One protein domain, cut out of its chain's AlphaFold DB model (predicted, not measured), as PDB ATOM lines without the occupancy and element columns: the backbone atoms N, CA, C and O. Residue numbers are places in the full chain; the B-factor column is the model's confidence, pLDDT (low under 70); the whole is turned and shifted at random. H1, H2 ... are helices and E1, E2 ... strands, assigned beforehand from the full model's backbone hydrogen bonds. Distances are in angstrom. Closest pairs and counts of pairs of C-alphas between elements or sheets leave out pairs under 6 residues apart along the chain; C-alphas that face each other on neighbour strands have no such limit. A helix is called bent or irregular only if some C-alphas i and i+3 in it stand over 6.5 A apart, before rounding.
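This is residues 400 to 583 of the 588 residues of the protein "ResIII domain-containing protein" of Klebsiella pneumoniae (UniProt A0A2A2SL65). Two parts sit side by side: a small sheet of four strands with H2 and H6 over one face, and a group of crossed helices in which H3 and H5 pack on long, kinked H1 and H4 packs on H3. H2 joins them, covering the sheet and touching H1. The printed part has 184 residues with six named helices and four named strands, in the order H1 H2 H3 H4 H5 E1 E2 E3 H6 E4; the sheet, E3 E2 E1 E4, is mixed, and so is the class, helices and strands. It is compact, with a radius of gyration of the C-alphas of 17.2 A and spans of 44 by 38 by 31 A.

Start with H1, residues 401 to 430, whose residues 403 to 407 alone touch H2, residues 450 to 463, about perpendicular at 86 degrees; the closest C-alphas, of Gln 403 and Phe 457, are 6.3 A apart. Residues 404 to 411 of H1 alone touch H3, residues 465 to 476, at a steep tilt of 58 degrees, closest at the C-alphas of Lys 404 and Trp 471, 6.8 A. H3 touches H4, residues 496 to 501, with Val 476 alone, its C-alpha 5.7 A from that of Met 499, the closest pair. H5, residues 505 to 517, touches H1, closest at the C-alphas of Ile 512 and Tyr 414, 6.5 A, and only grazes the sheet with residues 513 to 517. E1, residues 525 to 530, E2, residues 536 to 541, and E3, residues 548 to 551, form a meander, each strand the antiparallel neighbour of the one before; look at N 528 and O 538, 2.8 A, and N 550 and O 537, 2.8 A. E3, H6, residues 555 to 562, and E4, residues 569 to 573, form a split strand-helix-strand unit, two strands running the same way with E2 and E1 between them, and its crossover is right-handed. E4 is parallel to E1, with N 571 and O 527 2.9 A apart. H2 and H6 are on the same face, at heights over the sheet of 9.5 A and 8.6 A, which gives two layers, helices on one face of a sheet. Every O i to N i+4 pair is within hydrogen-bond range in H2, H3, H5 and H6; H1 has 22 of 26, and H4 has 0 of 2, with 2 of 3 O i to N i+3 pairs.

Find C-alpha 401 at (194.675, 238.291, 296.687); from there H1 runs 35.1 A, with a kink of 97 degrees near residue 424. H1 and H4 are irregular: C-alphas 422 and 425 are 8.4 A apart, and C-alphas 497 and 500 are 7.5 A apart. H2 measures 19.9 A, H5 16.9 A, H3 16.1 A, E2 17.1 A and E1 15.7 A; H4, E3, H6 and E4 are shorter. E4 ends at C-alpha 573, (188.683, 220.567, 267.438).

The C-alphas farthest apart, of Lys 486 and Phe 575, are 51.3 A apart. The printed part has no cut. The links H1 to H2 and H3 to H4 are long, 19 residues each. Look for low confidence at residue 447, the one printed residue under 70; the mean pLDDT of the printed part is 92.5.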
ATOM      1  N   ASP A 400     191.784 241.147 295.638       90.94
ATOM      2  CA  ASP A 400     192.394 240.477 294.482       90.94
ATOM      3  C   ASP A 400     193.515 239.494 294.884       90.94
ATOM      4  O   ASP A 400     194.394 239.153 294.085       90.94
ATOM      5  N   ASN A 401     193.561 239.078 296.156       92.00
ATOM      6  CA  ASN A 401     194.675 238.291 296.687       92.00
ATOM      7  C   ASN A 401     194.784 236.904 296.055       92.00
ATOM      8  O   ASN A 401     195.905 236.451 295.836       92.00
ATOM      9  N   ALA A 402     193.668 236.252 295.731       93.19
ATOM     10  CA  ALA A 402     193.677 234.964 295.044       93.19
ATOM     11  C   ALA A 402     194.335 235.075 293.654       93.19
ATOM     12  O   ALA A 402     195.273 234.337 293.342       93.19
ATOM     13  N   GLN A 403     193.941 236.075 292.857       95.38
ATOM     14  CA  GLN A 403     194.503 236.356 291.532       95.38
ATOM     15  C   GLN A 403     195.979 236.764 291.623       95.38
ATOM     16  O   GLN A 403     196.810 236.331 290.818       95.38
ATOM     17  N   LYS A 404     196.341 237.570 292.625       96.31
ATOM     18  CA  LYS A 404     197.727 237.985 292.864       96.31
ATOM     19  C   LYS A 404     198.606 236.825 293.331       96.31
ATOM     20  O   LYS A 404     199.745 236.706 292.881       96.31
ATOM     21  N   TYR A 405     198.082 235.949 294.185       96.25
ATOM     22  CA  TYR A 405     198.742 234.713 294.605       96.25
ATOM     23  C   TYR A 405     198.965 233.782 293.410       96.25
ATOM     24  O   TYR A 405     200.083 233.309 293.205       96.25
ATOM     25  N   PHE A 406     197.952 233.596 292.559       96.56
ATOM     26  CA  PHE A 406     198.092 232.843 291.314       96.56
ATOM     27  C   PHE A 406     199.154 233.457 290.390       96.56
ATOM     28  O   PHE A 406     200.013 232.744 289.875       96.56
ATOM     29  N   THR A 407     199.161 234.787 290.247       98.00
ATOM     30  CA  THR A 407     200.175 235.528 289.474       98.00
ATOM     31  C   THR A 407     201.585 235.297 290.026       98.00
ATOM     32  O   THR A 407     202.520 235.081 289.257       98.00
ATOM     33  N   ALA A 408     201.754 235.275 291.350       97.62
ATOM     34  CA  ALA A 408     203.030 234.961 291.992       97.62
ATOM     35  C   ALA A 408     203.470 233.506 291.741       97.62
ATOM     36  O   ALA A 408     204.647 233.253 291.474       97.62
ATOM     37  N   CYS A 409     202.538 232.550 291.763       97.31
ATOM     38  CA  CYS A 409     202.803 231.156 291.400       97.31
ATOM     39  C   CYS A 409     203.222 231.018 289.926       97.31
ATOM     40  O   CYS A 409     204.222 230.355 289.643       97.31
ATOM     41  N   LEU A 410     202.532 231.704 289.009       98.19
ATOM     42  CA  LEU A 410     202.884 231.752 287.587       98.19
ATOM     43  C   LEU A 410     204.274 232.357 287.382       98.19
ATOM     44  O   LEU A 410     205.092 231.794 286.657       98.19
ATOM     45  N   LEU A 411     204.585 233.461 288.067       98.44
ATOM     46  CA  LEU A 411     205.910 234.080 288.018       98.44
ATOM     47  C   LEU A 411     206.994 233.146 288.579       98.44
ATOM     48  O   LEU A 411     208.107 233.113 288.059       98.44
ATOM     49  N   SER A 412     206.678 232.348 289.604       97.19
ATOM     50  CA  SER A 412     207.598 231.334 290.135       97.19
ATOM     51  C   SER A 412     207.860 230.229 289.110       97.19
ATOM     52  O   SER A 412     208.998 229.782 288.984       97.19
ATOM     53  N   PHE A 413     206.840 229.799 288.366       97.50
ATOM     54  CA  PHE A 413     207.002 228.844 287.270       97.50
ATOM     55  C   PHE A 413     207.816 229.445 286.113       97.50
ATOM     56  O   PHE A 413     208.776 228.828 285.651       97.50
ATOM     57  N   TYR A 414     207.519 230.685 285.712       98.06
ATOM     58  CA  TYR A 414     208.313 231.423 284.728       98.06
ATOM     59  C   TYR A 414     209.782 231.515 285.150       98.06
ATOM     60  O   TYR A 414     210.658 231.212 284.346       98.06
ATOM     61  N   GLN A 415     210.063 231.868 286.408       97.00
ATOM     62  CA  GLN A 415     211.426 231.939 286.928       97.00
ATOM     63  C   GLN A 415     212.159 230.606 286.782       97.00
ATOM     64  O   GLN A 415     213.315 230.591 286.367       97.00
ATOM     65  N   GLN A 416     211.512 229.490 287.131       94.56
ATOM     66  CA  GLN A 416     212.112 228.162 287.001       94.56
ATOM     67  C   GLN A 416     212.421 227.843 285.537       94.56
ATOM     68  O   GLN A 416     213.537 227.431 285.228       94.56
ATOM     69  N   THR A 417     211.477 228.102 284.631       94.94
ATOM     70  CA  THR A 417     211.667 227.914 283.186       94.94
ATOM     71  C   THR A 417     212.782 228.809 282.644       94.94
ATOM     72  O   THR A 417     213.635 228.350 281.888       94.94
ATOM     73  N   TRP A 418     212.834 230.070 283.074       95.06
ATOM     74  CA  TRP A 418     213.869 231.029 282.699       95.06
ATOM     75  C   TRP A 418     215.253 230.590 283.193       95.06
ATOM     76  O   TRP A 418     216.213 230.628 282.424       95.06
ATOM     77  N   LEU A 419     215.372 230.132 284.443       93.19
ATOM     78  CA  LEU A 419     216.623 229.606 284.997       93.19
ATOM     79  C   LEU A 419     217.072 228.350 284.248       93.19
ATOM     80  O   LEU A 419     218.245 228.245 283.894       93.19
ATOM     81  N   TRP A 420     216.142 227.435 283.970       93.19
ATOM     82  CA  TRP A 420     216.422 226.212 283.225       93.19
ATOM     83  C   TRP A 420     216.966 226.518 281.824       93.19
ATOM     84  O   TRP A 420     218.029 226.027 281.461       93.19
ATOM     85  N   GLN A 421     216.323 227.420 281.075       91.81
ATOM     86  CA  GLN A 421     216.761 227.793 279.723       91.81
ATOM     87  C   GLN A 421     218.096 228.552 279.710       91.81
ATOM     88  O   GLN A 421     218.970 228.250 278.901       91.81
ATOM     89  N   ASN A 422     218.280 229.534 280.597       91.56
ATOM     90  CA  ASN A 422     219.467 230.399 280.573       91.56
ATOM     91  C   ASN A 422     220.693 229.785 281.260       91.56
ATOM     92  O   ASN A 422     221.818 230.258 281.065       91.56
ATOM     93  N   HIS A 423     220.500 228.759 282.090       90.44
ATOM     94  CA  HIS A 423     221.573 228.127 282.854       90.44
ATOM     95  C   HIS A 423     221.638 226.609 282.681       90.44
ATOM     96  O   HIS A 423     222.322 225.962 283.469       90.44
ATOM     97  N   HIS A 424     221.026 226.052 281.629       85.69
ATOM     98  CA  HIS A 424     220.978 224.610 281.357       85.69
ATOM     99  C   HIS A 424     222.334 223.913 281.534       85.69
ATOM    100  O   HIS A 424     222.433 222.916 282.237       85.69
ATOM    101  N   GLY A 425     223.418 224.490 280.997       88.00
ATOM    102  CA  GLY A 425     224.761 223.907 281.118       88.00
ATOM    103  C   GLY A 425     225.257 223.728 282.560       88.00
ATOM    104  O   GLY A 425     226.017 222.806 282.822       88.00
ATOM    105  N   LYS A 426     224.809 224.565 283.509       89.44
ATOM    106  CA  LYS A 426     225.110 224.417 284.948       89.44
ATOM    107  C   LYS A 426     224.189 223.418 285.656       89.44
ATOM    108  O   LYS A 426     224.467 223.056 286.792       89.44
ATOM    109  N   LEU A 427     223.078 223.041 285.024       87.12
ATOM    110  CA  LEU A 427     222.060 222.147 285.577       87.12
ATOM    111  C   LEU A 427     222.201 220.705 285.067       87.12
ATOM    112  O   LEU A 427     221.585 219.813 285.644       87.12
ATOM    113  N   ASN A 428     223.027 220.475 284.037       84.25
ATOM    114  CA  ASN A 428     223.250 219.160 283.426       84.25
ATOM    115  C   ASN A 428     223.609 218.077 284.456       84.25
ATOM    116  O   ASN A 428     222.999 217.014 284.450       84.25
ATOM    117  N   ASP A 429     224.532 218.369 285.379       84.81
ATOM    118  CA  ASP A 429     224.993 217.400 286.390       84.81
ATOM    119  C   ASP A 429     223.888 216.988 287.380       84.81
ATOM    120  O   ASP A 429     223.992 215.964 288.049       84.81
ATOM    121  N   PHE A 430     222.814 217.776 287.469       83.19
ATOM    122  CA  PHE A 430     221.667 217.523 288.341       83.19
ATOM    123  C   PHE A 430     220.503 216.842 287.612       83.19
ATOM    124  O   PHE A 430     219.490 216.549 288.246       83.19
ATOM    125  N   ASN A 431     220.626 216.623 286.297       83.38
ATOM    126  CA  ASN A 431     219.597 216.029 285.442       83.38
ATOM    127  C   ASN A 431     218.207 216.676 285.634       83.38
ATOM    128  O   ASN A 431     217.188 215.995 285.768       83.38
ATOM    129  N   ILE A 432     218.178 218.011 285.741       85.56
ATOM    130  CA  ILE A 432     216.936 218.762 285.948       85.56
ATOM    131  C   ILE A 432     216.230 218.928 284.608       85.56
ATOM    132  O   ILE A 432     216.679 219.675 283.738       85.56
ATOM    133  N   GLU A 433     215.086 218.266 284.486       86.94
ATOM    134  CA  GLU A 433     214.203 218.378 283.330       86.94
ATOM    135  C   GLU A 433     213.467 219.720 283.260       86.94
ATOM    136  O   GLU A 433     213.363 220.461 284.247       86.94
ATOM    137  N   LYS A 434     212.912 220.016 282.077       89.00
ATOM    138  CA  LYS A 434     212.095 221.214 281.854       89.00
ATOM    139  C   LYS A 434     210.984 221.305 282.919       89.00
ATOM    140  O   LYS A 434     210.192 220.364 283.052       89.00
ATOM    141  N   PRO A 435     210.874 222.432 283.652       92.12
ATOM    142  CA  PRO A 435     209.856 222.601 284.683       92.12
ATOM    143  C   PRO A 435     208.439 222.359 284.155       92.12
ATOM    144  O   PRO A 435     208.093 222.784 283.053       92.12
ATOM    145  N   LEU A 436     207.606 221.717 284.976       92.50
ATOM    146  CA  LEU A 436     206.201 221.439 284.687       92.50
ATOM    147  C   LEU A 436     205.324 222.054 285.779       92.50
ATOM    148  O   LEU A 436     205.553 221.814 286.966       92.50
ATOM    149  N   TRP A 437     204.298 222.811 285.383       94.12
ATOM    150  CA  TRP A 437     203.319 223.368 286.314       94.12
ATOM    151  C   TRP A 437     202.050 222.518 286.314       94.12
ATOM    152  O   TRP A 437     201.333 222.455 285.319       94.12
ATOM    153  N   VAL A 438     201.805 221.819 287.425       93.44
ATOM    154  CA  VAL A 438     200.697 220.868 287.562       93.44
ATOM    155  C   VAL A 438     199.677 221.398 288.559       93.44
ATOM    156  O   VAL A 438     200.037 221.788 289.671       93.44
ATOM    157  N   PHE A 439     198.403 221.333 288.181       91.75
ATOM    158  CA  PHE A 439     197.264 221.616 289.048       91.75
ATOM    159  C   PHE A 439     196.499 220.325 289.322       91.75
ATOM    160  O   PHE A 439     196.291 219.514 288.421       91.75
ATOM    161  N   VAL A 440     196.086 220.130 290.573       87.81
ATOM    162  CA  VAL A 440     195.280 218.980 290.988       87.81
ATOM    163  C   VAL A 440     194.066 219.513 291.736       87.81
ATOM    164  O   VAL A 440     194.207 220.021 292.846       87.81
ATOM    165  N   GLY A 441     192.896 219.415 291.108       83.19
ATOM    166  CA  GLY A 441     191.611 219.773 291.705       83.19
ATOM    167  C   GLY A 441     190.961 218.587 292.417       83.19
ATOM    168  O   GLY A 441     191.134 217.434 292.015       83.19
ATOM    169  N   ASN A 442     190.204 218.867 293.472       81.81
ATOM    170  CA  ASN A 442     189.305 217.922 294.126       81.81
ATOM    171  C   ASN A 442     187.958 217.832 293.382       81.81
ATOM    172  O   ASN A 442     187.389 216.745 293.264       81.81
ATOM    173  N   THR A 443     187.479 218.956 292.845       83.62
ATOM    174  CA  THR A 443     186.223 219.072 292.097       83.62
ATOM    175  C   THR A 443     186.511 219.383 290.633       83.62
ATOM    176  O   THR A 443     187.172 220.363 290.307       83.62
ATOM    177  N   VAL A 444     186.007 218.532 289.739       77.69
ATOM    178  CA  VAL A 444     186.280 218.619 288.294       77.69
ATOM    179  C   VAL A 444     185.106 219.208 287.506       77.69
ATOM    180  O   VAL A 444     185.315 219.841 286.476       77.69
ATOM    181  N   SER A 445     183.873 219.041 287.986       74.12
ATOM    182  CA  SER A 445     182.648 219.405 287.261       74.12
ATOM    183  C   SER A 445     181.745 220.297 288.113       74.12
ATOM    184  O   SER A 445     181.755 220.180 289.337       74.12
ATOM    185  N   GLY A 446     180.918 221.115 287.457       74.81
ATOM    186  CA  GLY A 446     180.021 222.079 288.104       74.81
ATOM    187  C   GLY A 446     180.603 223.493 288.165       74.81
ATOM    188  O   GLY A 446     181.740 223.715 287.754       74.81
ATOM    189  N   GLU A 447     179.803 224.441 288.659       68.44
ATOM    190  CA  GLU A 447     180.187 225.858 288.780       68.44
ATOM    191  C   GLU A 447     181.364 226.059 289.753       68.44
ATOM    192  O   GLU A 447     182.265 226.839 289.469       68.44
ATOM    193  N   ASP A 448     181.421 225.263 290.827       77.44
ATOM    194  CA  ASP A 448     182.508 225.258 291.822       77.44
ATOM    195  C   ASP A 448     183.690 224.346 291.410       77.44
ATOM    196  O   ASP A 448     184.306 223.672 292.242       77.44
ATOM    197  N   SER A 449     183.966 224.220 290.108       87.50
ATOM    198  CA  SER A 449     185.069 223.389 289.609       87.50
ATOM    199  C   SER A 449     186.419 224.069 289.845       87.50
ATOM    200  O   SER A 449     186.700 225.120 289.269       87.50
ATOM    201  N   ASP A 450     187.303 223.407 290.600       90.25
ATOM    202  CA  ASP A 450     188.675 223.875 290.851       90.25
ATOM    203  C   ASP A 450     189.447 224.057 289.529       90.25
ATOM    204  O   ASP A 450     190.277 224.952 289.376       90.25
ATOM    205  N   ILE A 451     189.176 223.196 288.540       92.44
ATOM    206  CA  ILE A 451     189.815 223.266 287.219       92.44
ATOM    207  C   ILE A 451     189.333 224.504 286.458       92.44
ATOM    208  O   ILE A 451     190.135 225.176 285.811       92.44
ATOM    209  N   LEU A 452     188.041 224.825 286.550       92.44
ATOM    210  CA  LEU A 452     187.474 226.011 285.916       92.44
ATOM    211  C   LEU A 452     188.016 227.296 286.554       92.44
ATOM    212  O   LEU A 452     188.332 228.239 285.830       92.44
ATOM    213  N   GLU A 453     188.217 227.304 287.874       93.06
ATOM    214  CA  GLU A 453     188.852 228.411 288.599       93.06
ATOM    215  C   GLU A 453     190.274 228.687 288.067       93.06
ATOM    216  O   GLU A 453     190.623 229.832 287.771       93.06
ATOM    217  N   VAL A 454     191.080 227.645 287.821       95.00
ATOM    218  CA  VAL A 454     192.412 227.796 287.195       95.00
ATOM    219  C   VAL A 454     192.317 228.403 285.792       95.00
ATOM    220  O   VAL A 454     193.093 229.304 285.459       95.00
ATOM    221  N   VAL A 455     191.369 227.951 284.962       95.75
ATOM    222  CA  VAL A 455     191.152 228.512 283.613       95.75
ATOM    223  C   VAL A 455     190.757 229.991 283.700       95.75
ATOM    224  O   VAL A 455     191.259 230.811 282.928       95.75
ATOM    225  N   GLN A 456     189.924 230.362 284.674       95.44
ATOM    226  CA  GLN A 456     189.546 231.751 284.925       95.44
ATOM    227  C   GLN A 456     190.735 232.603 285.395       95.44
ATOM    228  O   GLN A 456     190.884 233.726 284.912       95.44
ATOM    229  N   PHE A 457     191.626 232.090 286.251       96.81
ATOM    230  CA  PHE A 457     192.849 232.806 286.634       96.81
ATOM    231  C   PHE A 457     193.790 233.040 285.446       96.81
ATOM    232  O   PHE A 457     194.321 234.143 285.286       96.81
ATOM    233  N   LEU A 458     193.976 232.035 284.582       97.75
ATOM    234  CA  LEU A 458     194.761 232.177 283.348       97.75
ATOM    235  C   LEU A 458     194.135 233.205 282.399       97.75
ATOM    236  O   LEU A 458     194.839 234.035 281.825       97.75
ATOM    237  N   SER A 459     192.810 233.176 282.259       97.56
ATOM    238  CA  SER A 459     192.065 234.153 281.471       97.56
ATOM    239  C   SER A 459     192.226 235.573 282.029       97.56
ATOM    240  O   SER A 459     192.547 236.497 281.278       97.56
ATOM    241  N   PHE A 460     192.086 235.752 283.347       97.31
ATOM    242  CA  PHE A 460     192.292 237.035 284.017       97.31
ATOM    243  C   PHE A 460     193.696 237.586 283.748       97.31
ATOM    244  O   PHE A 460     193.830 238.751 283.370       97.31
ATOM    245  N   PHE A 461     194.726 236.736 283.849       98.06
ATOM    246  CA  PHE A 461     196.111 237.122 283.578       98.06
ATOM    247  C   PHE A 461     196.301 237.706 282.164       98.06
ATOM    248  O   PHE A 461     197.067 238.649 281.976       98.06
ATOM    249  N   LEU A 462     195.592 237.171 281.166       97.81
ATOM    250  CA  LEU A 462     195.669 237.625 279.771       97.81
ATOM    251  C   LEU A 462     194.772 238.842 279.485       97.81
ATOM    252  O   LEU A 462     195.076 239.660 278.608       97.81
ATOM    253  N   ASN A 463     193.658 238.976 280.200       96.81
ATOM    254  CA  ASN A 463     192.671 240.021 279.952       96.81
ATOM    255  C   ASN A 463     193.029 241.355 280.629       96.81
ATOM    256  O   ASN A 463     192.841 242.399 279.997       96.81
ATOM    257  N   ASP A 464     193.585 241.335 281.846       96.19
ATOM    258  CA  ASP A 464     193.891 242.538 282.640       96.19
ATOM    259  C   ASP A 464     195.399 242.835 282.736       96.19
ATOM    260  O   ASP A 464     196.048 242.760 283.781       96.19
ATOM    261  N   GLU A 465     195.974 243.202 281.594       96.31
ATOM    262  CA  GLU A 465     197.408 243.457 281.444       96.31
ATOM    263  C   GLU A 465     197.957 244.513 282.420       96.31
ATOM    264  O   GLU A 465     199.067 244.366 282.937       96.31
ATOM    265  N   GLN A 466     197.207 245.586 282.685       97.31
ATOM    266  CA  GLN A 466     197.689 246.695 283.514       97.31
ATOM    267  C   GLN A 466     197.804 246.285 284.987       97.31
ATOM    268  O   GLN A 466     198.816 246.580 285.639       97.31
ATOM    269  N   THR A 467     196.799 245.577 285.500       97.69
ATOM    270  CA  THR A 467     196.813 245.032 286.861       97.69
ATOM    271  C   THR A 467     197.935 244.009 287.014       97.69
ATOM    272  O   THR A 467     198.746 244.113 287.938       97.69
ATOM    273  N   ILE A 468     198.078 243.091 286.051       98.31
ATOM    274  CA  ILE A 468     199.137 242.076 286.067       98.31
ATOM    275  C   ILE A 468     200.528 242.704 286.057       98.31
ATOM    276  O   ILE A 468     201.360 242.338 286.884       98.31
ATOM    277  N   LYS A 469     200.796 243.686 285.190       98.38
ATOM    278  CA  LYS A 469     202.093 244.383 285.169       98.38
ATOM    279  C   LYS A 469     202.391 245.079 286.498       98.38
ATOM    280  O   LYS A 469     203.525 245.034 286.970       98.38
ATOM    281  N   THR A 470     201.381 245.661 287.143       98.12
ATOM    282  CA  THR A 470     201.536 246.254 288.480       98.12
ATOM    283  C   THR A 470     201.960 245.199 289.501       98.12
ATOM    284  O   THR A 470     202.947 245.390 290.213       98.12
ATOM    285  N   TRP A 471     201.287 244.048 289.538       98.12
ATOM    286  CA  TRP A 471     201.637 242.971 290.468       98.12
ATOM    287  C   TRP A 471     202.982 242.322 290.157       98.12
ATOM    288  O   TRP A 471     203.744 242.064 291.084       98.12
ATOM    289  N   LEU A 472     203.316 242.109 288.883       98.56
ATOM    290  CA  LEU A 472     204.637 241.628 288.474       98.56
ATOM    291  C   LEU A 472     205.734 242.569 288.976       98.56
ATOM    292  O   LEU A 472     206.724 242.098 289.528       98.56
ATOM    293  N   LYS A 473     205.534 243.889 288.866       98.25
ATOM    294  CA  LYS A 473     206.476 244.866 289.417       98.25
ATOM    295  C   LYS A 473     206.621 244.732 290.928       98.25
ATOM    296  O   LYS A 473     207.737 244.697 291.430       98.25
ATOM    297  N   GLU A 474     205.515 244.652 291.655       97.62
ATOM    298  CA  GLU A 474     205.549 244.505 293.112       97.62
ATOM    299  C   GLU A 474     206.201 243.194 293.562       97.62
ATOM    300  O   GLU A 474     206.862 243.176 294.596       97.62
ATOM    301  N   LEU A 475     206.025 242.105 292.812       97.62
ATOM    302  CA  LEU A 475     206.646 240.811 293.095       97.62
ATOM    303  C   LEU A 475     208.156 240.846 292.822       97.62
ATOM    304  O   LEU A 475     208.932 240.428 293.676       97.62
ATOM    305  N   VAL A 476     208.579 241.382 291.672       97.69
ATOM    306  CA  VAL A 476     210.004 241.514 291.307       97.69
ATOM    307  C   VAL A 476     210.740 242.476 292.240       97.69
ATOM    308  O   VAL A 476     211.883 242.214 292.608       97.69
ATOM    309  N   ASP A 477     210.082 243.555 292.670       96.88
ATOM    310  CA  ASP A 477     210.632 244.527 293.622       96.88
ATOM    311  C   ASP A 477     210.569 244.043 295.091       96.88
ATOM    312  O   ASP A 477     210.921 244.809 295.990       96.88
ATOM    313  N   ASP A 478     210.083 242.823 295.356       96.06
ATOM    314  CA  ASP A 478     209.875 242.242 296.698       96.06
ATOM    315  C   ASP A 478     208.964 243.084 297.624       96.06
ATOM    316  O   ASP A 478     209.111 243.119 298.847       96.06
ATOM    317  N   LYS A 479     207.994 243.797 297.038       95.12
ATOM    318  CA  LYS A 479     207.030 244.674 297.733       95.12
ATOM    319  C   LYS A 479     205.675 244.014 297.980       95.12
ATOM    320  O   LYS A 479     204.955 244.438 298.886       95.12
ATOM    321  N   ALA A 480     205.308 242.995 297.200       91.19
ATOM    322  CA  ALA A 480     204.037 242.288 297.350       91.19
ATOM    323  C   ALA A 480     203.906 241.646 298.745       91.19
ATOM    324  O   ALA A 480     204.828 240.984 299.209       91.19
ATOM    325  N   GLN A 481     202.756 241.817 299.404       90.50
ATOM    326  CA  GLN A 481     202.493 241.319 300.763       90.50
ATOM    327  C   GLN A 481     201.514 240.135 300.743       90.50
ATOM    328  O   GLN A 481     200.344 240.283 301.084       90.50
ATOM    329  N   LEU A 482     201.985 238.958 300.325       92.88
ATOM    330  CA  LEU A 482     201.202 237.717 300.371       92.88
ATOM    331  C   LEU A 482     201.588 236.939 301.631       92.88
ATOM    332  O   LEU A 482     202.626 236.278 301.671       92.88
ATOM    333  N   LEU A 483     200.791 237.088 302.691       93.25
ATOM    334  CA  LEU A 483     201.187 236.681 304.039       93.25
ATOM    335  C   LEU A 483     200.638 235.305 304.444       93.25
ATOM    336  O   LEU A 483     199.484 234.969 304.171       93.25
ATOM    337  N   ASP A 484     201.455 234.526 305.156       93.31
ATOM    338  CA  ASP A 484     201.015 233.316 305.851       93.31
ATOM    339  C   ASP A 484     200.206 233.651 307.123       93.31
ATOM    340  O   ASP A 484     200.051 234.803 307.533       93.31
ATOM    341  N   VAL A 485     199.709 232.619 307.810       93.00
ATOM    342  CA  VAL A 485     198.973 232.764 309.085       93.00
ATOM    343  C   VAL A 485     199.798 233.382 310.225       93.00
ATOM    344  O   VAL A 485     199.240 233.737 311.261       93.00
ATOM    345  N   LYS A 486     201.122 233.492 310.071       92.94
ATOM    346  CA  LYS A 486     202.046 234.110 311.029       92.94
ATOM    347  C   LYS A 486     202.447 235.532 310.614       92.94
ATOM    348  O   LYS A 486     203.204 236.164 311.347       92.94
ATOM    349  N   GLY A 487     201.948 236.035 309.483       90.94
ATOM    350  CA  GLY A 487     202.273 237.354 308.946       90.94
ATOM    351  C   GLY A 487     203.577 237.414 308.143       90.94
ATOM    352  O   GLY A 487     204.046 238.513 307.861       90.94
ATOM    353  N   ASN A 488     204.182 236.278 307.779       92.50
ATOM    354  CA  ASN A 488     205.384 236.255 306.941       92.50
ATOM    355  C   ASN A 488     205.009 236.325 305.463       92.50
ATOM    356  O   ASN A 488     204.099 235.620 305.032       92.50
ATOM    357  N   ASN A 489     205.755 237.094 304.671       93.06
ATOM    358  CA  ASN A 489     205.583 237.109 303.222       93.06
ATOM    359  C   ASN A 489     206.121 235.810 302.596       93.06
ATOM    360  O   ASN A 489     207.323 235.552 302.616       93.06
ATOM    361  N   ILE A 490     205.238 234.998 302.013       94.88
ATOM    362  CA  ILE A 490     205.566 233.653 301.505       94.88
ATOM    363  C   ILE A 490     206.433 233.680 300.236       94.88
ATOM    364  O   ILE A 490     207.075 232.685 299.890       94.88
ATOM    365  N   PHE A 491     206.478 234.822 299.548       95.25
ATOM    366  CA  PHE A 491     207.274 235.025 298.337       95.25
ATOM    367  C   PHE A 491     208.534 235.867 298.558       95.25
ATOM    368  O   PHE A 491     209.229 236.157 297.584       95.25
ATOM    369  N   GLN A 492     208.856 236.212 299.808       95.12
ATOM    370  CA  GLN A 492     209.975 237.096 300.128       95.12
ATOM    371  C   GLN A 492     211.287 236.640 299.473       95.12
ATOM    372  O   GLN A 492     211.724 235.500 299.652       95.12
ATOM    373  N   GLY A 493     211.912 237.533 298.704       95.06
ATOM    374  CA  GLY A 493     213.183 237.310 298.011       95.06
ATOM    375  C   GLY A 493     213.158 236.224 296.929       95.06
ATOM    376  O   GLY A 493     214.202 235.909 296.354       95.06
ATOM    377  N   ARG A 494     211.997 235.628 296.618       94.69
ATOM    378  CA  ARG A 494     211.904 234.528 295.646       94.69
ATOM    379  C   ARG A 494     212.315 234.972 294.250       94.69
ATOM    380  O   ARG A 494     212.980 234.207 293.553       94.69
ATOM    381  N   PHE A 495     211.917 236.188 293.875       97.12
ATOM    382  CA  PHE A 495     212.057 236.731 292.525       97.12
ATOM    383  C   PHE A 495     213.383 237.455 292.278       97.12
ATOM    384  O   PHE A 495     213.552 238.105 291.248       97.12
ATOM    385  N   ASN A 496     214.362 237.282 293.173       95.88
ATOM    386  CA  ASN A 496     215.713 237.823 293.032       95.88
ATOM    387  C   ASN A 496     216.363 237.544 291.657       95.88
ATOM    388  O   ASN A 496     216.948 238.470 291.089       95.88
ATOM    389  N   PRO A 497     216.249 236.334 291.063       94.88
ATOM    390  CA  PRO A 497     216.782 236.075 289.721       94.88
ATOM    391  C   PRO A 497     216.183 236.958 288.619       94.88
ATOM    392  O   PRO A 497     216.810 237.155 287.583       94.88
ATOM    393  N   LEU A 498     214.983 237.499 288.842       96.19
ATOM    394  CA  LEU A 498     214.247 238.321 287.886       96.19
ATOM    395  C   LEU A 498     214.394 239.828 288.140       96.19
ATOM    396  O   LEU A 498     213.816 240.613 287.395       96.19
ATOM    397  N   MET A 499     215.191 240.265 289.128       94.12
ATOM    398  CA  MET A 499     215.368 241.694 289.457       94.12
ATOM    399  C   MET A 499     215.813 242.553 288.266       94.12
ATOM    400  O   MET A 499     215.473 243.732 288.205       94.12
ATOM    401  N   GLY A 500     216.515 241.971 287.285       93.06
ATOM    402  CA  GLY A 500     216.894 242.664 286.047       93.06
ATOM    403  C   GLY A 500     215.706 243.169 285.213       93.06
ATOM    404  O   GLY A 500     215.886 244.044 284.370       93.06
ATOM    405  N   PHE A 501     214.494 242.667 285.463       95.88
ATOM    406  CA  PHE A 501     213.258 243.131 284.835       95.88
ATOM    407  C   PHE A 501     212.549 244.262 285.599       95.88
ATOM    408  O   PHE A 501     211.534 244.752 285.111       95.88
ATOM    409  N   SER A 502     213.050 244.711 286.759       94.88
ATOM    410  CA  SER A 502     212.385 245.741 287.587       94.88
ATOM    411  C   SER A 502     212.073 247.038 286.817       94.88
ATOM    412  O   SER A 502     211.011 247.641 287.020       94.88
ATOM    413  N   ASP A 503     212.956 247.409 285.881       96.44
ATOM    414  CA  ASP A 503     212.819 248.571 284.992       96.44
ATOM    415  C   ASP A 503     212.221 248.226 283.607       96.44
ATOM    416  O   ASP A 503     212.038 249.112 282.775       96.44
ATOM    417  N   ASN A 504     211.907 246.953 283.335       97.56
ATOM    418  CA  ASN A 504     211.374 246.466 282.054       97.56
ATOM    419  C   ASN A 504     210.271 245.406 282.249       97.56
ATOM    420  O   ASN A 504     210.375 244.259 281.806       97.56
ATOM    421  N   ILE A 505     209.196 245.804 282.927       98.25
ATOM    422  CA  ILE A 505     208.058 244.922 283.215       98.25
ATOM    423  C   ILE A 505     207.264 244.575 281.951       98.25
ATOM    424  O   ILE A 505     206.736 243.469 281.846       98.25
ATOM    425  N   ASP A 506     207.227 245.469 280.961       98.00
ATOM    426  CA  ASP A 506     206.667 245.162 279.643       98.00
ATOM    427  C   ASP A 506     207.397 243.982 278.993       98.00
ATOM    428  O   ASP A 506     206.755 243.027 278.558       98.00
ATOM    429  N   GLY A 507     208.734 244.003 279.008       97.69
ATOM    430  CA  GLY A 507     209.557 242.907 278.507       97.69
ATOM    431  C   GLY A 507     209.357 241.605 279.280       97.69
ATOM    432  O   GLY A 507     209.270 240.551 278.657       97.69
ATOM    433  N   LEU A 508     209.223 241.667 280.610       98.31
ATOM    434  CA  LEU A 508     208.909 240.490 281.431       98.31
ATOM    435  C   LEU A 508     207.563 239.875 281.038       98.31
ATOM    436  O   LEU A 508     207.474 238.668 280.832       98.31
ATOM    437  N   TYR A 509     206.521 240.697 280.908       98.50
ATOM    438  CA  TYR A 509     205.191 240.229 280.527       98.50
ATOM    439  C   TYR A 509     205.192 239.599 279.127       98.50
ATOM    440  O   TYR A 509     204.674 238.498 278.950       98.50
ATOM    441  N   THR A 510     205.832 240.236 278.141       98.12
ATOM    442  CA  THR A 510     205.979 239.669 276.790       98.12
ATOM    443  C   THR A 510     206.754 238.349 276.799       98.12
ATOM    444  O   THR A 510     206.366 237.406 276.112       98.12
ATOM    445  N   ASP A 511     207.816 238.246 277.595       97.81
ATOM    446  CA  ASP A 511     208.614 237.022 277.693       97.81
ATOM    447  C   ASP A 511     207.855 235.884 278.400       97.81
ATOM    448  O   ASP A 511     208.006 234.722 278.022       97.81
ATOM    449  N   ILE A 512     206.978 236.203 279.362       98.31
ATOM    450  CA  ILE A 512     206.026 235.246 279.949       98.31
ATOM    451  C   ILE A 512     205.069 234.712 278.879       98.31
ATOM    452  O   ILE A 512     204.914 233.495 278.771       98.31
ATOM    453  N   LEU A 513     204.454 235.585 278.070       98.06
ATOM    454  CA  LEU A 513     203.556 235.159 276.987       98.06
ATOM    455  C   LEU A 513     204.268 234.217 276.011       98.06
ATOM    456  O   LEU A 513     203.740 233.160 275.666       98.06
ATOM    457  N   HIS A 514     205.498 234.555 275.630       96.81
ATOM    458  CA  HIS A 514     206.273 233.743 274.703       96.81
ATOM    459  C   HIS A 514     206.650 232.379 275.303       96.81
ATOM    460  O   HIS A 514     206.454 231.349 274.664       96.81
ATOM    461  N   LYS A 515     207.185 232.348 276.531       94.69
ATOM    462  CA  LYS A 515     207.751 231.123 277.130       94.69
ATOM    463  C   LYS A 515     206.724 230.194 277.762       94.69
ATOM    464  O   LYS A 515     206.967 228.990 277.793       94.69
ATOM    465  N   LEU A 516     205.645 230.741 278.319       96.19
ATOM    466  CA  LEU A 516     204.648 229.960 279.053       96.19
ATOM    467  C   LEU A 516     203.344 229.761 278.286       96.19
ATOM    468  O   LEU A 516     202.673 228.767 278.529       96.19
ATOM    469  N   PHE A 517     202.987 230.682 277.388       96.88
ATOM    470  CA  PHE A 517     201.717 230.651 276.654       96.88
ATOM    471  C   PHE A 517     201.887 230.388 275.150       96.88
ATOM    472  O   PHE A 517     200.899 230.417 274.417       96.88
ATOM    473  N   ASN A 518     203.121 230.150 274.685       96.25
ATOM    474  CA  ASN A 518     203.486 229.988 273.271       96.25
ATOM    475  C   ASN A 518     203.025 231.154 272.370       96.25
ATOM    476  O   ASN A 518     202.819 230.980 271.169       96.25
ATOM    477  N   ALA A 519     202.852 232.355 272.932       96.69
ATOM    478  CA  ALA A 519     202.219 233.485 272.260       96.69
ATOM    479  C   ALA A 519     203.171 234.675 272.088       96.69
ATOM    480  O   ALA A 519     203.800 235.138 273.035       96.69
ATOM    481  N   ASN A 520     203.216 235.241 270.877       93.25
ATOM    482  CA  ASN A 520     204.031 236.428 270.570       93.25
ATOM    483  C   ASN A 520     203.385 237.752 271.016       93.25
ATOM    484  O   ASN A 520     204.045 238.789 271.059       93.25
ATOM    485  N   ALA A 521     202.084 237.736 271.299       93.50
ATOM    486  CA  ALA A 521     201.318 238.894 271.730       93.50
ATOM    487  C   ALA A 521     200.095 238.446 272.534       93.50
ATOM    488  O   ALA A 521     199.642 237.306 272.427       93.50
ATOM    489  N   ARG A 522     199.543 239.371 273.320       93.69
ATOM    490  CA  ARG A 522     198.340 239.147 274.121       93.69
ATOM    491  C   ARG A 522     197.136 238.880 273.219       93.69
ATOM    492  O   ARG A 522     196.816 239.700 272.360       93.69
ATOM    493  N   GLN A 523     196.452 237.769 273.460       95.94
ATOM    494  CA  GLN A 523     195.137 237.449 272.904       95.94
ATOM    495  C   GLN A 523     194.292 236.753 273.978       95.94
ATOM    496  O   GLN A 523     194.774 236.503 275.084       95.94
ATOM    497  N   ARG A 524     193.029 236.458 273.663       96.31
ATOM    498  CA  ARG A 524     192.133 235.746 274.580       96.31
ATOM    499  C   ARG A 524     192.556 234.286 274.737       96.31
ATOM    500  O   ARG A 524     193.062 233.668 273.797       96.31
ATOM    501  N   LEU A 525     192.345 233.756 275.939       98.19
ATOM    502  CA  LEU A 525     192.469 232.328 276.209       98.19
ATOM    503  C   LEU A 525     191.392 231.575 275.421       98.19
ATOM    504  O   LEU A 525     190.249 232.026 275.371       98.19
ATOM    505  N   LYS A 526     191.753 230.427 274.849       97.44
ATOM    506  CA  LYS A 526     190.824 229.471 274.256       97.44
ATOM    507  C   LYS A 526     190.899 228.137 274.990       97.44
ATOM    508  O   LYS A 526     191.994 227.593 275.159       97.44
ATOM    509  N   LEU A 527     189.741 227.608 275.372       97.00
ATOM    510  CA  LEU A 527     189.563 226.232 275.819       97.00
ATOM    511  C   LEU A 527     189.121 225.381 274.625       97.00
ATOM    512  O   LEU A 527     188.063 225.621 274.049       97.00
ATOM    513  N   VAL A 528     189.928 224.392 274.257       95.75
ATOM    514  CA  VAL A 528     189.711 223.578 273.058       95.75
ATOM    515  C   VAL A 528     189.322 222.154 273.450       95.75
ATOM    516  O   VAL A 528     190.121 221.446 274.060       95.75
ATOM    517  N   ASN A 529     188.117 221.706 273.095       94.12
ATOM    518  CA  ASN A 529     187.719 220.304 273.250       94.12
ATOM    519  C   ASN A 529     188.231 219.475 272.066       94.12
ATOM    520  O   ASN A 529     187.828 219.705 270.926       94.12
ATOM    521  N   ILE A 530     189.108 218.507 272.342       92.62
ATOM    522  CA  ILE A 530     189.713 217.643 271.324       92.62
ATOM    523  C   ILE A 530     188.817 216.417 271.144       92.62
ATOM    524  O   ILE A 530     188.924 215.444 271.891       92.62
ATOM    525  N   LYS A 531     187.933 216.414 270.142       86.31
ATOM    526  CA  LYS A 531     186.898 215.365 270.038       86.31
ATOM    527  C   LYS A 531     187.454 213.954 269.854       86.31
ATOM    528  O   LYS A 531     186.816 212.983 270.260       86.31
ATOM    529  N   ASN A 532     188.640 213.832 269.259       86.38
ATOM    530  CA  ASN A 532     189.305 212.545 269.043       86.38
ATOM    531  C   ASN A 532     190.167 212.092 270.233       86.38
ATOM    532  O   ASN A 532     190.746 211.007 270.173       86.38
ATOM    533  N   SER A 533     190.248 212.881 271.312       86.56
ATOM    534  CA  SER A 533     190.988 212.541 272.528       86.56
ATOM    535  C   SER A 533     190.071 212.617 273.748       86.56
ATOM    536  O   SER A 533     189.888 213.661 274.370       86.56
ATOM    537  N   LYS A 534     189.446 211.484 274.081       86.88
ATOM    538  CA  LYS A 534     188.504 211.420 275.202       86.88
ATOM    539  C   LYS A 534     189.211 211.755 276.515       86.88
ATOM    540  O   LYS A 534     190.198 211.112 276.866       86.88
ATOM    541  N   GLY A 535     188.627 212.672 277.276       89.06
ATOM    542  CA  GLY A 535     189.156 213.118 278.557       89.06
ATOM    543  C   GLY A 535     190.243 214.188 278.466       89.06
ATOM    544  O   GLY A 535     190.856 214.490 279.487       89.06
ATOM    545  N   GLU A 536     190.497 214.768 277.289       92.75
ATOM    546  CA  GLU A 536     191.514 215.804 277.098       92.75
ATOM    547  C   GLU A 536     190.928 217.102 276.521       92.75
ATOM    548  O   GLU A 536     190.146 217.094 275.569       92.75
ATOM    549  N   LEU A 537     191.349 218.241 277.078       94.69
ATOM    550  CA  LEU A 537     191.123 219.570 276.508       94.69
ATOM    551  C   LEU A 537     192.432 220.353 276.452       94.69
ATOM    552  O   LEU A 537     193.252 220.266 277.367       94.69
ATOM    553  N   ALA A 538     192.612 221.161 275.413       95.69
ATOM    554  CA  ALA A 538     193.784 222.015 275.260       95.69
ATOM    555  C   ALA A 538     193.502 223.449 275.725       95.69
ATOM    556  O   ALA A 538     192.389 223.959 275.587       95.69
ATOM    557  N   LEU A 539     194.536 224.126 276.216       96.88
ATOM    558  CA  LEU A 539     194.542 225.566 276.456       96.88
ATOM    559  C   LEU A 539     195.508 226.232 275.477       96.88
ATOM    560  O   LEU A 539     196.671 225.833 275.383       96.88
ATOM    561  N   ARG A 540     195.041 227.266 274.771       96.38
ATOM    562  CA  ARG A 540     195.873 228.083 273.872       96.38
ATOM    563  C   ARG A 540     195.511 229.561 273.933       96.38
ATOM    564  O   ARG A 540     194.440 229.918 274.409       96.38
ATOM    565  N   VAL A 541     196.398 230.424 273.452       97.62
ATOM    566  CA  VAL A 541     196.159 231.873 273.374       97.62
ATOM    567  C   VAL A 541     195.942 232.262 271.919       97.62
ATOM    568  O   VAL A 541     196.862 232.169 271.107       97.62
ATOM    569  N   GLY A 542     194.728 232.694 271.573       94.94
ATOM    570  CA  GLY A 542     194.388 233.003 270.186       94.94
ATOM    571  C   GLY A 542     194.543 231.794 269.264       94.94
ATOM    572  O   GLY A 542     193.929 230.754 269.491       94.94
ATOM    573  N   ASP A 543     195.380 231.934 268.238       93.06
ATOM    574  CA  ASP A 543     195.715 230.863 267.288       93.06
ATOM    575  C   ASP A 543     197.126 230.284 267.513       93.06
ATOM    576  O   ASP A 543     197.680 229.633 266.631       93.06
ATOM    577  N   ALA A 544     197.731 230.543 268.678       95.00
ATOM    578  CA  ALA A 544     199.018 229.966 269.055       95.00
ATOM    579  C   ALA A 544     198.935 228.447 269.295       95.00
ATOM    580  O   ALA A 544     197.855 227.882 269.494       95.00
ATOM    581  N   GLU A 545     200.103 227.804 269.340       93.69
ATOM    582  CA  GLU A 545     200.214 226.399 269.736       93.69
ATOM    583  C   GLU A 545     199.712 226.183 271.175       93.69
ATOM    584  O   GLU A 545     199.975 227.025 272.045       93.69
ATOM    585  N   PRO A 546     199.028 225.059 271.469       94.50
ATOM    586  CA  PRO A 546     198.599 224.735 272.824       94.50
ATOM    587  C   PRO A 546     199.743 224.798 273.836       94.50
ATOM    588  O   PRO A 546     200.820 224.246 273.613       94.50
ATOM    589  N   PHE A 547     199.508 225.468 274.962       94.50
ATOM    590  CA  PHE A 547     200.485 225.599 276.047       94.50
ATOM    591  C   PHE A 547     200.107 224.786 277.290       94.50
ATOM    592  O   PHE A 547     200.957 224.533 278.144       94.50
ATOM    593  N   GLY A 548     198.840 224.381 277.409       94.31
ATOM    594  CA  GLY A 548     198.324 223.631 278.549       94.31
ATOM    595  C   GLY A 548     197.396 222.497 278.128       94.31
ATOM    596  O   GLY A 548     196.758 222.555 277.077       94.31
ATOM    597  N   LEU A 549     197.315 221.478 278.981       94.75
ATOM    598  CA  LEU A 549     196.438 220.322 278.832       94.75
ATOM    599  C   LEU A 549     195.618 220.142 280.108       94.75
ATOM    600  O   LEU A 549     196.166 220.149 281.211       94.75
ATOM    601  N   ILE A 550     194.320 219.917 279.948       93.94
ATOM    602  CA  ILE A 550     193.412 219.483 281.005       93.94
ATOM    603  C   ILE A 550     193.079 218.017 280.736       93.94
ATOM    604  O   ILE A 550     192.560 217.693 279.672       93.94
ATOM    605  N   SER A 551     193.379 217.138 281.696       90.69
ATOM    606  CA  SER A 551     193.068 215.705 281.620       90.69
ATOM    607  C   SER A 551     192.058 215.328 282.703       90.69
ATOM    608  O   SER A 551     192.374 215.362 283.894       90.69
ATOM    609  N   ILE A 552     190.825 215.022 282.295       89.69
ATOM    610  CA  ILE A 552     189.670 214.813 283.177       89.69
ATOM    611  C   ILE A 552     188.758 213.691 282.663       89.69
ATOM    612  O   ILE A 552     188.822 213.293 281.509       89.69
ATOM    613  N   GLY A 553     187.900 213.144 283.528       86.75
ATOM    614  CA  GLY A 553     187.049 212.003 283.162       86.75
ATOM    615  C   GLY A 553     185.879 212.336 282.225       86.75
ATOM    616  O   GLY A 553     185.501 211.494 281.409       86.75
ATOM    617  N   ASP A 554     185.306 213.535 282.357       88.38
ATOM    618  CA  ASP A 554     184.169 214.024 281.563       88.38
ATOM    619  C   ASP A 554     184.518 215.368 280.910       88.38
ATOM    620  O   ASP A 554     184.124 216.440 281.374       88.38
ATOM    621  N   ASP A 555     185.311 215.301 279.842       89.44
ATOM    622  CA  ASP A 555     185.740 216.467 279.068       89.44
ATOM    623  C   ASP A 555     184.561 217.209 278.429       89.44
ATOM    624  O   ASP A 555     184.515 218.437 278.437       89.44
ATOM    625  N   SER A 556     183.577 216.464 277.925       89.38
ATOM    626  CA  SER A 556     182.420 217.012 277.222       89.38
ATOM    627  C   SER A 556     181.470 217.746 278.170       89.38
ATOM    628  O   SER A 556     180.917 218.784 277.804       89.38
ATOM    629  N   GLY A 557     181.256 217.214 279.378       90.19
ATOM    630  CA  GLY A 557     180.486 217.890 280.421       90.19
ATOM    631  C   GLY A 557     181.171 219.172 280.889       90.19
ATOM    632  O   GLY A 557     180.531 220.220 280.928       90.19
ATOM    633  N   PHE A 558     182.478 219.109 281.160       91.50
ATOM    634  CA  PHE A 558     183.273 220.278 281.546       91.50
ATOM    635  C   PHE A 558     183.264 221.372 280.473       91.50
ATOM    636  O   PHE A 558     183.033 222.535 280.790       91.50
ATOM    637  N   TYR A 559     183.456 220.999 279.203       92.38
ATOM    638  CA  TYR A 559     183.448 221.935 278.081       92.38
ATOM    639  C   TYR A 559     182.126 222.708 277.981       92.38
ATOM    640  O   TYR A 559     182.145 223.925 277.853       92.38
ATOM    641  N   LYS A 560     180.978 222.034 278.136       91.50
ATOM    642  CA  LYS A 560     179.660 222.696 278.114       91.50
ATOM    643  C   LYS A 560     179.483 223.708 279.239       91.50
ATOM    644  O   LYS A 560     178.941 224.777 279.001       91.50
ATOM    645  N   THR A 561     179.929 223.378 280.451       90.25
ATOM    646  CA  THR A 561     179.902 224.328 281.574       90.25
ATOM    647  C   THR A 561     180.815 225.523 281.298       90.25
ATOM    648  O   THR A 561     180.460 226.658 281.594       90.25
ATOM    649  N   ALA A 562     181.983 225.286 280.700       90.69
ATOM    650  CA  ALA A 562     182.925 226.342 280.355       90.69
ATOM    651  C   ALA A 562     182.424 227.266 279.226       90.69
ATOM    652  O   ALA A 562     182.734 228.454 279.255       90.69
ATOM    653  N   GLU A 563     181.621 226.763 278.276       91.50
ATOM    654  CA  GLU A 563     181.016 227.556 277.189       91.50
ATOM    655  C   GLU A 563     180.074 228.668 277.685       91.50
ATOM    656  O   GLU A 563     179.823 229.627 276.955       91.50
ATOM    657  N   GLU A 564     179.566 228.571 278.915       89.56
ATOM    658  CA  GLU A 564     178.679 229.579 279.511       89.56
ATOM    659  C   GLU A 564     179.437 230.817 280.033       89.56
ATOM    660  O   GLU A 564     178.816 231.830 280.363       89.56
ATOM    661  N   LEU A 565     180.773 230.771 280.104       89.75
ATOM    662  CA  LEU A 565     181.604 231.862 280.612       89.75
ATOM    663  C   LEU A 565     182.095 232.796 279.498       89.75
ATOM    664  O   LEU A 565     182.656 232.363 278.500       89.75
ATOM    665  N   GLU A 566     182.003 234.109 279.726       92.50
ATOM    666  CA  GLU A 566     182.473 235.127 278.768       92.50
ATOM    667  C   GLU A 566     183.955 235.515 278.946       92.50
ATOM    668  O   GLU A 566     184.520 236.280 278.154       92.50
ATOM    669  N   SER A 567     184.622 235.028 279.997       92.56
ATOM    670  CA  SER A 567     185.995 235.430 280.319       92.56
ATOM    671  C   SER A 567     187.025 234.881 279.324       92.56
ATOM    672  O   SER A 567     188.056 235.514 279.097       92.56
ATOM    673  N   PHE A 568     186.757 233.756 278.668       96.19
ATOM    674  CA  PHE A 568     187.606 233.152 277.639       96.19
ATOM    675  C   PHE A 568     186.743 232.616 276.492       96.19
ATOM    676  O   PHE A 568     185.520 232.663 276.566       96.19
ATOM    677  N   ASP A 569     187.370 232.157 275.415       96.06
ATOM    678  CA  ASP A 569     186.658 231.599 274.264       96.06
ATOM    679  C   ASP A 569     186.693 230.065 274.315       96.06
ATOM    680  O   ASP A 569     187.631 229.468 274.846       96.06
ATOM    681  N   SER A 570     185.685 229.418 273.738       94.06
ATOM    682  CA  SER A 570     185.611 227.957 273.644       94.06
ATOM    683  C   SER A 570     185.609 227.519 272.182       94.06
ATOM    684  O   SER A 570     185.024 228.182 271.324       94.06
ATOM    685  N   GLU A 571     186.304 226.424 271.889       93.88
ATOM    686  CA  GLU A 571     186.454 225.886 270.541       93.88
ATOM    687  C   GLU A 571     186.390 224.355 270.545       93.88
ATOM    688  O   GLU A 571     186.904 223.692 271.444       93.88
ATOM    689  N   ALA A 572     185.795 223.782 269.504       91.25
ATOM    690  CA  ALA A 572     185.813 222.346 269.272       91.25
ATOM    691  C   ALA A 572     186.803 222.008 268.150       91.25
ATOM    692  O   ALA A 572     186.705 222.565 267.057       91.25
ATOM    693  N   ASP A 573     187.711 221.068 268.409       90.00
ATOM    694  CA  ASP A 573     188.683 220.567 267.438       90.00
ATOM    695  C   ASP A 573     188.345 219.123 267.039       90.00
ATOM    696  O   ASP A 573     188.428 218.182 267.834       90.00
ATOM    697  N   ASP A 574     187.942 218.965 265.778       87.81
ATOM    698  CA  ASP A 574     187.580 217.682 265.175       87.81
ATOM    699  C   ASP A 574     188.794 216.893 264.642       87.81
ATOM    700  O   ASP A 574     188.644 215.731 264.256       87.81
ATOM    701  N   PHE A 575     189.987 217.497 264.593       83.81
ATOM    702  CA  PHE A 575     191.174 216.941 263.931       83.81
ATOM    703  C   PHE A 575     192.373 216.738 264.865       83.81
ATOM    704  O   PHE A 575     193.262 215.953 264.530       83.81
ATOM    705  N   GLY A 576     192.397 217.396 266.024       79.94
ATOM    706  CA  GLY A 576     193.454 217.273 267.025       79.94
ATOM    707  C   GLY A 576     193.658 215.844 267.542       79.94
ATOM    708  O   GLY A 576     192.715 215.055 267.662       79.94
ATOM    709  N   GLY A 577     194.915 215.507 267.837       82.19
ATOM    710  CA  GLY A 577     195.322 214.235 268.443       82.19
ATOM    711  C   GLY A 577     195.546 214.349 269.952       82.19
ATOM    712  O   GLY A 577     195.554 215.446 270.505       82.19
ATOM    713  N   ALA A 578     195.749 213.208 270.616       84.06
ATOM    714  CA  ALA A 578     196.026 213.176 272.050       84.06
ATOM    715  C   ALA A 578     197.320 213.928 272.400       84.06
ATOM    716  O   ALA A 578     198.365 213.702 271.784       84.06
ATOM    717  N   LEU A 579     197.254 214.792 273.411       85.56
ATOM    718  CA  LEU A 579     198.358 215.665 273.815       85.56
ATOM    719  C   LEU A 579     199.097 215.148 275.048       85.56
ATOM    720  O   LEU A 579     200.267 215.488 275.224       85.56
ATOM    721  N   PHE A 580     198.481 214.311 275.892       83.19
ATOM    722  CA  PHE A 580     199.105 213.884 277.151       83.19
ATOM    723  C   PHE A 580     200.453 213.188 276.940       83.19
ATOM    724  O   PHE A 580     201.413 213.466 277.656       83.19
ATOM    725  N   GLY A 581     200.561 212.348 275.906       74.69
ATOM    726  CA  GLY A 581     201.812 211.668 275.546       74.69
ATOM    727  C   GLY A 581     202.915 212.588 275.007       74.69
ATOM    728  O   GLY A 581     204.048 212.146 274.862       74.69
ATOM    729  N   THR A 582     202.598 213.852 274.715       80.31
ATOM    730  CA  THR A 582     203.553 214.858 274.222       80.31
ATOM    731  C   THR A 582     204.081 215.774 275.331       80.31
ATOM    732  O   THR A 582     205.028 216.529 275.104       80.31
ATOM    733  N   LEU A 583     203.505 215.712 276.542       77.12
ATOM    734  CA  LEU A 583     203.919 216.540 277.676       77.12
ATOM    735  C   LEU A 583     205.377 216.264 278.043       77.12
ATOM    736  O   LEU A 583     205.711 215.161 278.468       77.12
TER     737      LEU A 583